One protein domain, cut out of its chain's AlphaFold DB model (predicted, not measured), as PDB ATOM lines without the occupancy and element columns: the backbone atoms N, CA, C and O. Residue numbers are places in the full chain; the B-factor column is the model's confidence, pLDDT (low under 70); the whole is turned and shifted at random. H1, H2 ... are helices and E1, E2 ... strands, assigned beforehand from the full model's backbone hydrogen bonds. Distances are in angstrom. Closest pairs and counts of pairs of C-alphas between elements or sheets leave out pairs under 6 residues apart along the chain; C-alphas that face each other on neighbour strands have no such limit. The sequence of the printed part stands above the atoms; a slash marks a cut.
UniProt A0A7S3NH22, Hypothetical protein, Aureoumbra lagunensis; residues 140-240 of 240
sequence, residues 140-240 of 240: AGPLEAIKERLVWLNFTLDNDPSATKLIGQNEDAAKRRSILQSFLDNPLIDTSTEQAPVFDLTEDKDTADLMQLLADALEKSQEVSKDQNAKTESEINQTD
ATOM      1  N   ALA A 140      84.891 162.858 121.245       96.00
ATOM      2  CA  ALA A 140      84.981 162.832 122.708       96.00
ATOM      3  C   ALA A 140      85.348 164.195 123.325       96.00
ATOM      4  O   ALA A 140      85.097 164.436 124.507       96.00
ATOM      5  N   GLY A 141      85.878 165.111 122.514       97.31
ATOM      6  CA  GLY A 141      86.249 166.457 122.928       97.31
ATOM      7  C   GLY A 141      86.639 167.355 121.750       97.31
ATOM      8  O   GLY A 141      86.592 166.934 120.587       97.31
ATOM      9  N   PRO A 142      87.049 168.605 122.021       97.69
ATOM     10  CA  PRO A 142      87.332 169.606 120.995       97.69
ATOM     11  C   PRO A 142      88.508 169.239 120.080       97.69
ATOM     12  O   PRO A 142      88.469 169.572 118.894       97.69
ATOM     13  N   LEU A 143      89.538 168.559 120.597       98.25
ATOM     14  CA  LEU A 143      90.712 168.174 119.810       98.25
ATOM     15  C   LEU A 143      90.395 167.017 118.857       98.25
ATOM     16  O   LEU A 143      90.671 167.111 117.659       98.25
ATOM     17  N   GLU A 144      89.746 165.964 119.356       97.94
ATOM     18  CA  GLU A 144      89.264 164.870 118.508       97.94
ATOM     19  C   GLU A 144      88.247 165.359 117.480       97.94
ATOM     20  O   GLU A 144      88.289 164.925 116.335       97.94
ATOM     21  N   ALA A 145      87.399 166.333 117.820       98.12
ATOM     22  CA  ALA A 145      86.480 166.919 116.852       98.12
ATOM     23  C   ALA A 145      87.217 167.575 115.669       98.12
ATOM     24  O   ALA A 145      86.746 167.491 114.536       98.12
ATOM     25  N   ILE A 146      88.377 168.205 115.900       98.50
ATOM     26  CA  ILE A 146      89.247 168.693 114.815       98.50
ATOM     27  C   ILE A 146      89.799 167.501 114.027       98.50
ATOM     28  O   ILE A 146      89.638 167.458 112.807       98.50
ATOM     29  N   LYS A 147      90.398 166.507 114.700       98.38
ATOM     30  CA  LYS A 147      90.965 165.317 114.038       98.38
ATOM     31  C   LYS A 147      89.944 164.623 113.138       98.38
ATOM     32  O   LYS A 147      90.246 164.302 111.992       98.38
ATOM     33  N   GLU A 148      88.732 164.421 113.632       97.81
ATOM     34  CA  GLU A 148      87.662 163.745 112.913       97.81
ATOM     35  C   GLU A 148      87.197 164.535 111.690       97.81
ATOM     36  O   GLU A 148      86.997 163.942 110.634       97.81
ATOM     37  N   ARG A 149      87.085 165.868 111.768       98.12
ATOM     38  CA  ARG A 149      86.752 166.686 110.588       98.12
ATOM     39  C   ARG A 149      87.843 166.621 109.518       98.12
ATOM     40  O   ARG A 149      87.520 166.568 108.330       98.12
ATOM     41  N   LEU A 150      89.110 166.566 109.926       97.88
ATOM     42  CA  LEU A 150      90.242 166.368 109.016       97.88
ATOM     43  C   LEU A 150      90.191 164.989 108.334       97.88
ATOM     44  O   LEU A 150      90.437 164.894 107.135       97.88
ATOM     45  N   VAL A 151      89.840 163.934 109.075       95.50
ATOM     46  CA  VAL A 151      89.772 162.554 108.555       95.50
ATOM     47  C   VAL A 151      88.551 162.324 107.660       95.50
ATOM     48  O   VAL A 151      88.671 161.694 106.613       95.50
ATOM     49  N   TRP A 152      87.375 162.807 108.063       94.75
ATOM     50  CA  TRP A 152      86.100 162.405 107.461       94.75
ATOM     51  C   TRP A 152      85.494 163.431 106.506       94.75
ATOM     52  O   TRP A 152      84.658 163.073 105.678       94.75
ATOM     53  N   LEU A 153      85.865 164.707 106.629       95.69
ATOM     54  CA  LEU A 153      85.166 165.812 105.967       95.69
ATOM     55  C   LEU A 153      86.079 166.701 105.113       95.69
ATOM     56  O   LEU A 153      85.652 167.768 104.681       95.69
ATOM     57  N   ASN A 154      87.313 166.260 104.838       95.25
ATOM     58  CA  ASN A 154      88.313 166.999 104.053       95.25
ATOM     59  C   ASN A 154      88.611 168.409 104.593       95.25
ATOM     60  O   ASN A 154      89.037 169.295 103.843       95.25
ATOM     61  N   PHE A 155      88.389 168.639 105.889       98.06
ATOM     62  CA  PHE A 155      88.886 169.849 106.524       98.06
ATOM     63  C   PHE A 155      90.414 169.804 106.598       98.06
ATOM     64  O   PHE A 155      91.039 168.748 106.659       98.06
ATOM     65  N   THR A 156      91.020 170.978 106.618       98.25
ATOM     66  CA  THR A 156      92.429 171.198 106.914       98.25
ATOM     67  C   THR A 156      92.522 172.139 108.106       98.25
ATOM     68  O   THR A 156      91.552 172.800 108.483       98.25
ATOM     69  N   LEU A 157      93.717 172.275 108.680       97.94
ATOM     70  CA  LEU A 157      93.958 173.281 109.718       97.94
ATOM     71  C   LEU A 157      93.687 174.722 109.239       97.94
ATOM     72  O   LEU A 157      93.534 175.611 110.070       97.94
ATOM     73  N   ASP A 158      93.613 174.950 107.922       97.06
ATOM     74  CA  ASP A 158      93.386 176.264 107.311       97.06
ATOM     75  C   ASP A 158      91.907 176.603 107.105       97.06
ATOM     76  O   ASP A 158      91.566 177.778 106.993       97.06
ATOM     77  N   ASN A 159      91.024 175.601 107.040       97.12
ATOM     78  CA  ASN A 159      89.587 175.815 106.834       97.12
ATOM     79  C   ASN A 159      88.714 175.321 108.002       97.12
ATOM     80  O   ASN A 159      87.513 175.592 108.020       97.12
ATOM     81  N   ASP A 160      89.293 174.634 108.991       98.19
ATOM     82  CA  ASP A 160      88.580 174.224 110.196       98.19
ATOM     83  C   ASP A 160      88.317 175.423 111.123       98.19
ATOM     84  O   ASP A 160      89.261 176.098 111.549       98.19
ATOM     85  N   PRO A 161      87.052 175.708 111.485       95.12
ATOM     86  CA  PRO A 161      86.709 176.900 112.258       95.12
ATOM     87  C   PRO A 161      87.262 176.874 113.690       95.12
ATOM     88  O   PRO A 161      87.489 177.928 114.280       95.12
ATOM     89  N   SER A 162      87.492 175.687 114.262       95.81
ATOM     90  CA  SER A 162      88.106 175.560 115.587       95.81
ATOM     91  C   SER A 162      89.626 175.670 115.486       95.81
ATOM     92  O   SER A 162      90.229 176.438 116.231       95.81
ATOM     93  N   ALA A 163      90.246 174.966 114.533       97.88
ATOM     94  CA  ALA A 163      91.695 174.986 114.350       97.88
ATOM     95  C   ALA A 163      92.206 176.383 113.979       97.88
ATOM     96  O   ALA A 163      93.140 176.877 114.603       97.88
ATOM     97  N   THR A 164      91.558 177.062 113.029       97.50
ATOM     98  CA  THR A 164      91.924 178.432 112.624       97.50
ATOM     99  C   THR A 164      91.881 179.408 113.802       97.50
ATOM    100  O   THR A 164      92.770 180.248 113.943       97.50
ATOM    101  N   LYS A 165      90.901 179.259 114.703       95.69
ATOM    102  CA  LYS A 165      90.796 180.063 115.925       95.69
ATOM    103  C   LYS A 165      91.882 179.734 116.955       95.69
ATOM    104  O   LYS A 165      92.403 180.655 117.575       95.69
ATOM    105  N   LEU A 166      92.228 178.456 117.127       96.88
ATOM    106  CA  LEU A 166      93.318 178.017 118.011       96.88
ATOM    107  C   LEU A 166      94.690 178.501 117.524       96.88
ATOM    108  O   LEU A 166      95.538 178.885 118.326       96.88
ATOM    109  N   ILE A 167      94.905 178.501 116.208       97.75
ATOM    110  CA  ILE A 167      96.147 178.961 115.579       97.75
ATOM    111  C   ILE A 167      96.267 180.488 115.695       97.75
ATOM    112  O   ILE A 167      97.303 181.002 116.130       97.75
ATOM    113  N   GLY A 168      95.193 181.212 115.373       95.56
ATOM    114  CA  GLY A 168      95.179 182.672 115.359       95.56
ATOM    115  C   GLY A 168      95.985 183.265 114.196       95.56
ATOM    116  O   GLY A 168      96.322 182.581 113.234       95.56
ATOM    117  N   GLN A 169      96.261 184.570 114.268       94.00
ATOM    118  CA  GLN A 169      96.941 185.328 113.203       94.00
ATOM    119  C   GLN A 169      98.103 186.192 113.726       94.00
ATOM    120  O   GLN A 169      98.564 187.094 113.032       94.00
ATOM    121  N   ASN A 170      98.554 185.951 114.959       94.19
ATOM    122  CA  ASN A 170      99.657 186.691 115.573       94.19
ATOM    123  C   ASN A 170     101.018 186.031 115.270       94.19
ATOM    124  O   ASN A 170     101.099 185.018 114.574       94.19
ATOM    125  N   GLU A 171     102.091 186.586 115.825       94.75
ATOM    126  CA  GLU A 171     103.468 186.108 115.674       94.75
ATOM    127  C   GLU A 171     103.682 184.644 116.110       94.75
ATOM    128  O   GLU A 171     104.592 183.979 115.614       94.75
ATOM    129  N   ASP A 172     102.815 184.102 116.972       95.50
ATOM    130  CA  ASP A 172     102.882 182.712 117.439       95.50
ATOM    131  C   ASP A 172     102.143 181.715 116.537       95.50
ATOM    132  O   ASP A 172     102.223 180.507 116.777       95.50
ATOM    133  N   ALA A 173     101.421 182.173 115.506       96.31
ATOM    134  CA  ALA A 173     100.535 181.325 114.704       96.31
ATOM    135  C   ALA A 173     101.250 180.088 114.130       96.31
ATOM    136  O   ALA A 173     100.736 178.972 114.212       96.31
ATOM    137  N   ALA A 174     102.475 180.248 113.620       96.88
ATOM    138  CA  ALA A 174     103.262 179.133 113.090       96.88
ATOM    139  C   ALA A 174     103.600 178.081 114.167       96.88
ATOM    140  O   ALA A 174     103.507 176.879 113.912       96.88
ATOM    141  N   LYS A 175     103.940 178.520 115.387       96.88
ATOM    142  CA  LYS A 175     104.236 177.621 116.512       96.88
ATOM    143  C   LYS A 175     102.976 176.927 117.016       96.88
ATOM    144  O   LYS A 175     102.987 175.707 117.149       96.88
ATOM    145  N   ARG A 176     101.873 177.662 117.214       97.31
ATOM    146  CA  ARG A 176     100.581 177.067 117.603       97.31
ATOM    147  C   ARG A 176     100.106 176.035 116.589       97.31
ATOM    148  O   ARG A 176      99.647 174.973 116.991       97.31
ATOM    149  N   ARG A 177     100.268 176.302 115.287       98.06
ATOM    150  CA  ARG A 177      99.966 175.327 114.230       98.06
ATOM    151  C   ARG A 177     100.794 174.054 114.383       98.06
ATOM    152  O   ARG A 177     100.225 172.972 114.328       98.06
ATOM    153  N   SER A 178     102.105 174.185 114.583       97.88
ATOM    154  CA  SER A 178     103.004 173.039 114.763       97.88
ATOM    155  C   SER A 178     102.620 172.193 115.984       97.88
ATOM    156  O   SER A 178     102.492 170.974 115.886       97.88
ATOM    157  N   ILE A 179     102.341 172.843 117.120       97.69
ATOM    158  CA  ILE A 179     101.916 172.164 118.352       97.69
ATOM    159  C   ILE A 179     100.560 171.479 118.156       97.69
ATOM    160  O   ILE A 179     100.424 170.303 118.478       97.69
ATOM    161  N   LEU A 180      99.570 172.174 117.583       98.25
ATOM    162  CA  LEU A 180      98.257 171.592 117.299       98.25
ATOM    163  C   LEU A 180      98.377 170.388 116.360       98.25
ATOM    164  O   LEU A 180      97.721 169.375 116.579       98.25
ATOM    165  N   GLN A 181      99.227 170.471 115.336       98.12
ATOM    166  CA  GLN A 181      99.464 169.353 114.430       98.12
ATOM    167  C   GLN A 181     100.072 168.149 115.157       98.12
ATOM    168  O   GLN A 181      99.615 167.036 114.933       98.12
ATOM    169  N   SER A 182     101.015 168.376 116.076       97.69
ATOM    170  CA  SER A 182     101.549 167.326 116.952       97.69
ATOM    171  C   SER A 182     100.465 166.720 117.852       97.69
ATOM    172  O   SER A 182     100.329 165.503 117.923       97.69
ATOM    173  N   PHE A 183      99.620 167.544 118.478       97.94
ATOM    174  CA  PHE A 183      98.520 167.076 119.332       97.94
ATOM    175  C   PHE A 183      97.539 166.156 118.592       97.94
ATOM    176  O   PHE A 183      96.991 165.232 119.191       97.94
ATOM    177  N   LEU A 184      97.335 166.369 117.289       98.00
ATOM    178  CA  LEU A 184      96.457 165.542 116.456       98.00
ATOM    179  C   LEU A 184      96.984 164.122 116.205       98.00
ATOM    180  O   LEU A 184      96.224 163.289 115.703       98.00
ATOM    181  N   ASP A 185      98.237 163.833 116.551       96.56
ATOM    182  CA  ASP A 185      98.810 162.482 116.537       96.56
ATOM    183  C   ASP A 185      98.754 161.805 117.919       96.56
ATOM    184  O   ASP A 185      99.293 160.717 118.104       96.56
ATOM    185  N   ASN A 186      98.047 162.428 118.871       95.31
ATOM    186  CA  ASN A 186      97.807 161.939 120.228       95.31
ATOM    187  C   ASN A 186      99.085 161.537 121.007       95.31
ATOM    188  O   ASN A 186      99.155 160.428 121.545       95.31
ATOM    189  N   PRO A 187     100.121 162.397 121.073       95.31
ATOM    190  CA  PRO A 187     101.329 162.092 121.827       95.31
ATOM    191  C   PRO A 187     101.042 162.010 123.330       95.31
ATOM    192  O   PRO A 187     100.090 162.606 123.834       95.31
ATOM    193  N   LEU A 188     101.915 161.323 124.068       93.81
ATOM    194  CA  LEU A 188     101.984 161.491 125.518       93.81
ATOM    195  C   LEU A 188     102.552 162.879 125.820       93.81
ATOM    196  O   LEU A 188     103.602 163.238 125.282       93.81
ATOM    197  N   ILE A 189     101.878 163.644 126.676       91.81
ATOM    198  CA  ILE A 189     102.381 164.937 127.144       91.81
ATOM    199  C   ILE A 189     102.442 164.973 128.666       91.81
ATOM    200  O   ILE A 189     101.574 164.435 129.353       91.81
ATOM    201  N   ASP A 190     103.471 165.645 129.177       86.81
ATOM    202  CA  ASP A 190     103.647 165.875 130.605       86.81
ATOM    203  C   ASP A 190     102.870 167.121 131.036       86.81
ATOM    204  O   ASP A 190     103.195 168.265 130.677       86.81
ATOM    205  N   THR A 191     101.841 166.893 131.842       79.25
ATOM    206  CA  THR A 191     101.161 167.940 132.605       79.25
ATOM    207  C   THR A 191     101.799 168.066 133.990       79.25
ATOM    208  O   THR A 191     102.681 167.295 134.363       79.25
ATOM    209  N   SER A 192     101.365 169.042 134.789       75.62
ATOM    210  CA  SER A 192     101.827 169.164 136.178       75.62
ATOM    211  C   SER A 192     101.395 167.996 137.074       75.62
ATOM    212  O   SER A 192     101.944 167.837 138.160       75.62
ATOM    213  N   THR A 193     100.388 167.219 136.661       76.94
ATOM    214  CA  THR A 193      99.750 166.181 137.487       76.94
ATOM    215  C   THR A 193      99.968 164.769 136.963       76.94
ATOM    216  O   THR A 193     100.017 163.834 137.757       76.94
ATOM    217  N   GLU A 194     100.091 164.600 135.648       82.44
ATOM    218  CA  GLU A 194     100.209 163.293 135.003       82.44
ATOM    219  C   GLU A 194     100.864 163.369 133.618       82.44
ATOM    220  O   GLU A 194     100.875 164.423 132.974       82.44
ATOM    221  N   GLN A 195     101.362 162.224 133.154       90.81
ATOM    222  CA  GLN A 195     101.710 161.991 131.757       90.81
ATOM    223  C   GLN A 195     100.593 161.168 131.117       90.81
ATOM    224  O   GLN A 195     100.344 160.037 131.540       90.81
ATOM    225  N   ALA A 196      99.932 161.720 130.103       91.31
ATOM    226  CA  ALA A 196      98.816 161.058 129.434       91.31
ATOM    227  C   ALA A 196      98.731 161.454 127.949       91.31
ATOM    228  O   ALA A 196      99.285 162.489 127.559       91.31
ATOM    229  N   PRO A 197      98.062 160.645 127.105       93.81
ATOM    230  CA  PRO A 197      97.755 161.026 125.731       93.81
ATOM    231  C   PRO A 197      96.925 162.317 125.680       93.81
ATOM    232  O   PRO A 197      96.019 162.512 126.491       93.81
ATOM    233  N   VAL A 198      97.197 163.202 124.718       95.50
ATOM    234  CA  VAL A 198      96.487 164.496 124.618       95.50
ATOM    235  C   VAL A 198      94.975 164.330 124.419       95.50
ATOM    236  O   VAL A 198      94.197 165.149 124.911       95.50
ATOM    237  N   PHE A 199      94.530 163.285 123.718       95.88
ATOM    238  CA  PHE A 199      93.100 163.004 123.553       95.88
ATOM    239  C   PHE A 199      92.439 162.695 124.895       95.88
ATOM    240  O   PHE A 199      91.396 163.271 125.180       95.88
ATOM    241  N   ASP A 200      93.091 161.922 125.765       93.38
ATOM    242  CA  ASP A 200      92.572 161.618 127.103       93.38
ATOM    243  C   ASP A 200      92.488 162.890 127.966       93.38
ATOM    244  O   ASP A 200      91.496 163.131 128.651       93.38
ATOM    245  N   LEU A 201      93.497 163.765 127.878       94.00
ATOM    246  CA  LEU A 201      93.526 165.040 128.608       94.00
ATOM    247  C   LEU A 201      92.462 166.040 128.134       94.00
ATOM    248  O   LEU A 201      92.127 166.974 128.865       94.00
ATOM    249  N   THR A 202      91.950 165.865 126.915       95.94
ATOM    250  CA  THR A 202      90.961 166.753 126.288       95.94
ATOM    251  C   THR A 202      89.585 166.102 126.127       95.94
ATOM    252  O   THR A 202      88.657 166.759 125.647       95.94
ATOM    253  N   GLU A 203      89.416 164.855 126.571       95.38
ATOM    254  CA  GLU A 203      88.128 164.168 126.622       95.38
ATOM    255  C   GLU A 203      87.202 164.854 127.637       95.38
ATOM    256  O   GLU A 203      87.606 165.204 128.748       95.38
ATOM    257  N   ASP A 204      85.942 165.077 127.245       96.00
ATOM    258  CA  ASP A 204      84.924 165.786 128.036       96.00
ATOM    259  C   ASP A 204      85.295 167.223 128.454       96.00
ATOM    260  O   ASP A 204      84.525 167.871 129.174       96.00
ATOM    261  N   LYS A 205      86.435 167.747 127.989       96.88
ATOM    262  CA  LYS A 205      86.903 169.108 128.257       96.88
ATOM    263  C   LYS A 205      86.333 170.105 127.268       96.88
ATOM    264  O   LYS A 205      86.042 169.774 126.121       96.88
ATOM    265  N   ASP A 206      86.208 171.351 127.702       97.44
ATOM    266  CA  ASP A 206      85.718 172.417 126.851       97.44
ATOM    267  C   ASP A 206      86.818 172.988 125.950       97.44
ATOM    268  O   ASP A 206      88.016 172.840 126.179       97.44
ATOM    269  N   THR A 207      86.417 173.685 124.884       95.25
ATOM    270  CA  THR A 207      87.370 174.308 123.950       95.25
ATOM    271  C   THR A 207      88.326 175.276 124.656       95.25
ATOM    272  O   THR A 207      89.461 175.428 124.213       95.25
ATOM    273  N   ALA A 208      87.897 175.901 125.757       95.44
ATOM    274  CA  ALA A 208      88.749 176.754 126.581       95.44
ATOM    275  C   ALA A 208      89.894 175.975 127.256       95.44
ATOM    276  O   ALA A 208      91.009 176.483 127.320       95.44
ATOM    277  N   ASP A 209      89.654 174.733 127.683       96.19
ATOM    278  CA  ASP A 209      90.691 173.881 128.273       96.19
ATOM    279  C   ASP A 209      91.742 173.493 127.221       96.19
ATOM    280  O   ASP A 209      92.941 173.568 127.476       96.19
ATOM    281  N   LEU A 210      91.308 173.163 125.996       96.69
ATOM    282  CA  LEU A 210      92.223 172.921 124.873       96.69
ATOM    283  C   LEU A 210      93.034 174.177 124.513       96.69
ATOM    284  O   LEU A 210      94.219 174.076 124.197       96.69
ATOM    285  N   MET A 211      92.411 175.360 124.560       95.81
ATOM    286  CA  MET A 211      93.114 176.632 124.358       95.81
ATOM    287  C   MET A 211      94.208 176.839 125.405       95.81
ATOM    288  O   MET A 211      95.314 177.235 125.041       95.81
ATOM    289  N   GLN A 212      93.914 176.547 126.675       95.50
ATOM    290  CA  GLN A 212      94.895 176.651 127.751       95.50
ATOM    291  C   GLN A 212      96.034 175.645 127.562       95.50
ATOM    292  O   GLN A 212      97.194 176.031 127.600       95.50
ATOM    293  N   LEU A 213      95.722 174.386 127.242       95.31
ATOM    294  CA  LEU A 213      96.737 173.358 127.009       95.31
ATOM    295  C   LEU A 213      97.688 173.719 125.855       95.31
ATOM    296  O   LEU A 213      98.895 173.483 125.927       95.31
ATOM    297  N   LEU A 214      97.152 174.317 124.787       95.62
ATOM    298  CA  LEU A 214      97.945 174.821 123.669       95.62
ATOM    299  C   LEU A 214      98.830 176.010 124.078       95.62
ATOM    300  O   LEU A 214      99.958 176.116 123.595       95.62
ATOM    301  N   ALA A 215      98.333 176.898 124.946       94.88
ATOM    302  CA  ALA A 215      99.104 178.018 125.482       94.88
ATOM    303  C   ALA A 215     100.257 177.531 126.376       94.88
ATOM    304  O   ALA A 215     101.400 177.917 126.142       94.88
ATOM    305  N   ASP A 216      99.993 176.599 127.293       94.06
ATOM    306  CA  ASP A 216     101.010 176.018 128.179       94.06
ATOM    307  C   ASP A 216     102.117 175.313 127.374       94.06
ATOM    308  O   ASP A 216     103.310 175.439 127.660       94.06
ATOM    309  N   ALA A 217     101.740 174.576 126.323       93.56
ATOM    310  CA  ALA A 217     102.699 173.926 125.433       93.56
ATOM    311  C   ALA A 217     103.538 174.939 124.633       93.56
ATOM    312  O   ALA A 217     104.729 174.712 124.393       93.56
ATOM    313  N   LEU A 218     102.939 176.064 124.236       94.25
ATOM    314  CA  LEU A 218     103.649 177.151 123.571       94.25
ATOM    315  C   LEU A 218     104.671 177.796 124.512       94.25
ATOM    316  O   LEU A 218     105.823 177.950 124.109       94.25
ATOM    317  N   GLU A 219     104.293 178.112 125.749       92.56
ATOM    318  CA  GLU A 219     105.193 178.678 126.762       92.56
ATOM    319  C   GLU A 219     106.393 177.758 127.019       92.56
ATOM    320  O   GLU A 219     107.540 178.179 126.838       92.56
ATOM    321  N   LYS A 220     106.148 176.464 127.274       89.75
ATOM    322  CA  LYS A 220     107.213 175.457 127.439       89.75
ATOM    323  C   LYS A 220     108.159 175.404 126.235       89.75
ATOM    324  O   LYS A 220     109.377 175.328 126.393       89.75
ATOM    325  N   SER A 221     107.627 175.480 125.010       86.56
ATOM    326  CA  SER A 221     108.456 175.467 123.793       86.56
ATOM    327  C   SER A 221     109.376 176.692 123.683       86.56
ATOM    328  O   SER A 221     110.485 176.608 123.143       86.56
ATOM    329  N   GLN A 222     108.937 177.840 124.207       85.81
ATOM    330  CA  GLN A 222     109.709 179.078 124.214       85.81
ATOM    331  C   GLN A 222     110.796 179.061 125.297       85.81
ATOM    332  O   GLN A 222     111.895 179.550 125.041       85.81
ATOM    333  N   GLU A 223     110.526 178.473 126.464       84.88
ATOM    334  CA  GLU A 223     111.518 178.277 127.531       84.88
ATOM    335  C   GLU A 223     112.669 177.378 127.071       84.88
ATOM    336  O   GLU A 223     113.827 177.785 127.136       84.88
ATOM    337  N   VAL A 224     112.358 176.220 126.476       79.12
ATOM    338  CA  VAL A 224     113.377 175.300 125.936       79.12
ATOM    339  C   VAL A 224     114.244 175.986 124.878       79.12
ATOM    340  O   VAL A 224     115.460 175.801 124.854       79.12
ATOM    341  N   SER A 225     113.637 176.820 124.027       77.94
ATOM    342  CA  SER A 225     114.367 177.586 123.009       77.94
ATOM    343  C   SER A 225     115.331 178.608 123.632       77.94
ATOM    344  O   SER A 225     116.443 178.784 123.140       77.94
ATOM    345  N   LYS A 226     114.931 179.280 124.724       76.94
ATOM    346  CA  LYS A 226     115.788 180.234 125.451       76.94
ATOM    347  C   LYS A 226     116.952 179.530 126.144       76.94
ATOM    348  O   LYS A 226     118.081 179.998 126.033       76.94
ATOM    349  N   ASP A 227     116.693 178.400 126.796       72.62
ATOM    350  CA  ASP A 227     117.723 177.621 127.491       72.62
ATOM    351  C   ASP A 227     118.763 177.040 126.527       72.62
ATOM    352  O   ASP A 227     119.955 177.014 126.839       72.62
ATOM    353  N   GLN A 228     118.334 176.587 125.345       71.06
ATOM    354  CA  GLN A 228     119.245 176.116 124.300       71.06
ATOM    355  C   GLN A 228     120.121 177.252 123.769       71.06
ATOM    356  O   GLN A 228     121.340 177.097 123.720       71.06
ATOM    357  N   ASN A 229     119.530 178.411 123.464       75.56
ATOM    358  CA  ASN A 229     120.284 179.577 122.999       75.56
ATOM    359  C   ASN A 229     121.299 180.063 124.049       75.56
ATOM    360  O   ASN A 229     122.451 180.317 123.708       75.56
ATOM    361  N   ALA A 230     120.911 180.116 125.329       70.88
ATOM    362  CA  ALA A 230     121.804 180.509 126.419       70.88
ATOM    363  C   ALA A 230     122.988 179.537 126.593       70.88
ATOM    364  O   ALA A 230     124.113 179.968 126.849       70.88
ATOM    365  N   LYS A 231     122.760 178.227 126.418       70.94
ATOM    366  CA  LYS A 231     123.836 177.222 126.435       70.94
ATOM    367  C   LYS A 231     124.794 177.405 125.260       70.94
ATOM    368  O   LYS A 231     126.000 177.449 125.487       70.94
ATOM    369  N   THR A 232     124.280 177.594 124.046       72.62
ATOM    370  CA  THR A 232     125.116 177.815 122.856       72.62
ATOM    371  C   THR A 232     125.956 179.091 122.969       72.62
ATOM    372  O   THR A 232     127.141 179.067 122.654       72.62
ATOM    373  N   GLU A 233     125.399 180.187 123.493       70.00
ATOM    374  CA  GLU A 233     126.158 181.423 123.750       70.00
ATOM    375  C   GLU A 233     127.244 181.237 124.825       70.00
ATOM    376  O   GLU A 233     128.333 181.803 124.715       70.00
ATOM    377  N   SER A 234     126.985 180.423 125.854       69.81
ATOM    378  CA  SER A 234     127.975 180.125 126.896       69.81
ATOM    379  C   SER A 234     129.132 179.247 126.409       69.81
ATOM    380  O   SER A 234     130.260 179.441 126.853       69.81
ATOM    381  N   GLU A 235     128.875 178.322 125.479       69.00
ATOM    382  CA  GLU A 235     129.898 177.457 124.877       69.00
ATOM    383  C   GLU A 235     130.808 178.245 123.929       69.00
ATOM    384  O   GLU A 235     132.022 178.073 123.979       69.00
ATOM    385  N   ILE A 236     130.244 179.165 123.138       69.62
ATOM    386  CA  ILE A 236     131.016 180.047 122.245       69.62
ATOM    387  C   ILE A 236     131.969 180.945 123.053       69.62
ATOM    388  O   ILE A 236     133.145 181.054 122.714       69.62
ATOM    389  N   ASN A 237     131.500 181.521 124.164       66.50
ATOM    390  CA  ASN A 237     132.296 182.423 125.009       66.50
ATOM    391  C   ASN A 237     133.366 181.721 125.875       66.50
ATOM    392  O   ASN A 237     134.156 182.407 126.516       66.50
ATOM    393  N   GLN A 238     133.381 180.384 125.954       61.16
ATOM    394  CA  GLN A 238     134.429 179.615 126.652       61.16
ATOM    395  C   GLN A 238     135.540 179.116 125.716       61.16
ATOM    396  O   GLN A 238     136.541 178.577 126.189       61.16
ATOM    397  N   THR A 239     135.360 179.267 124.404       54.91
ATOM    398  CA  THR A 239     136.335 178.874 123.376       54.91
ATOM    399  C   THR A 239     137.196 180.025 122.840       54.91
ATOM    400  O   THR A 239     138.075 179.758 122.019       54.91
ATOM    401  N   ASP A 240     136.988 181.248 123.338       45.41
ATOM    402  CA  ASP A 240     137.817 182.444 123.102       45.41
ATOM    403  C   ASP A 240     138.696 182.769 124.327       45.41
ATOM    404  O   ASP A 240     139.853 183.214 124.129       45.41
TER     405      ASP A 240
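AT A GLANCE: This is residues 140 to 240 of the 240 residues of the protein "Hypothetical protein" of Aureoumbra lagunensis (UniProt A0A7S3NH22). A compact head of four short helices and a small hairpin of two strands is joined to one long helix, H5, whose outer residues run on with the tail as an arm: residues 223 to 240 stick out. Within the head H5 crosses H3, H2 packs on H3, and H4 packs on H1. The printed part has 101 residues with five named helices and two named strands, in the order H1, H2, H3, E1, E2, H4, H5; the sheet, E1 - E2, is antiparallel and the class is mostly helix. The whole is loose, with a radius of gyration of the C-alphas of 16.4 A, and spans 58 by 31 by 21 A.

HOW THE PARTS SIT: H1, residues 142 to 152, touches H4, residues 198 to 202; their closest C-alphas, Glu 144 and Phe 199, are 6.6 A apart. H2, residues 161 to 167, touches H3, residues 173 to 183, the closest C-alphas being Ile 167 and Ala 173 at 5.1 A. E1, residues 188 to 190, and E2, residues 195 to 197, form an antiparallel hairpin, with N 189 and O 196 within hydrogen-bond range at 3.0 A. H5, residues 207 to 236, touches H3 with residues 214 to 218 alone, closest at the C-alphas of Arg 176 and Leu 218, 6.7 A; at 71 degrees they are only just about perpendicular. Both strands are apart from H5. Every O i to N i+4 pair is within hydrogen-bond range in H1, H3, H4 and H5, and 2 of 3 in H2.

IN THESE COORDINATES: H1 begins at C-alpha 142 (87.332, 169.606, 120.995) and is 15.4 A long; H3 is 15.1 A. H5 is 44.1 A long, ending at C-alpha 236 (131.016, 180.047, 122.245).

THE WHOLE: The farthest C-alphas, Leu 153 and Asp 240, are 57.8 A apart. The printed part has no cut and no long link. Residues 234 to 240 are under pLDDT 70.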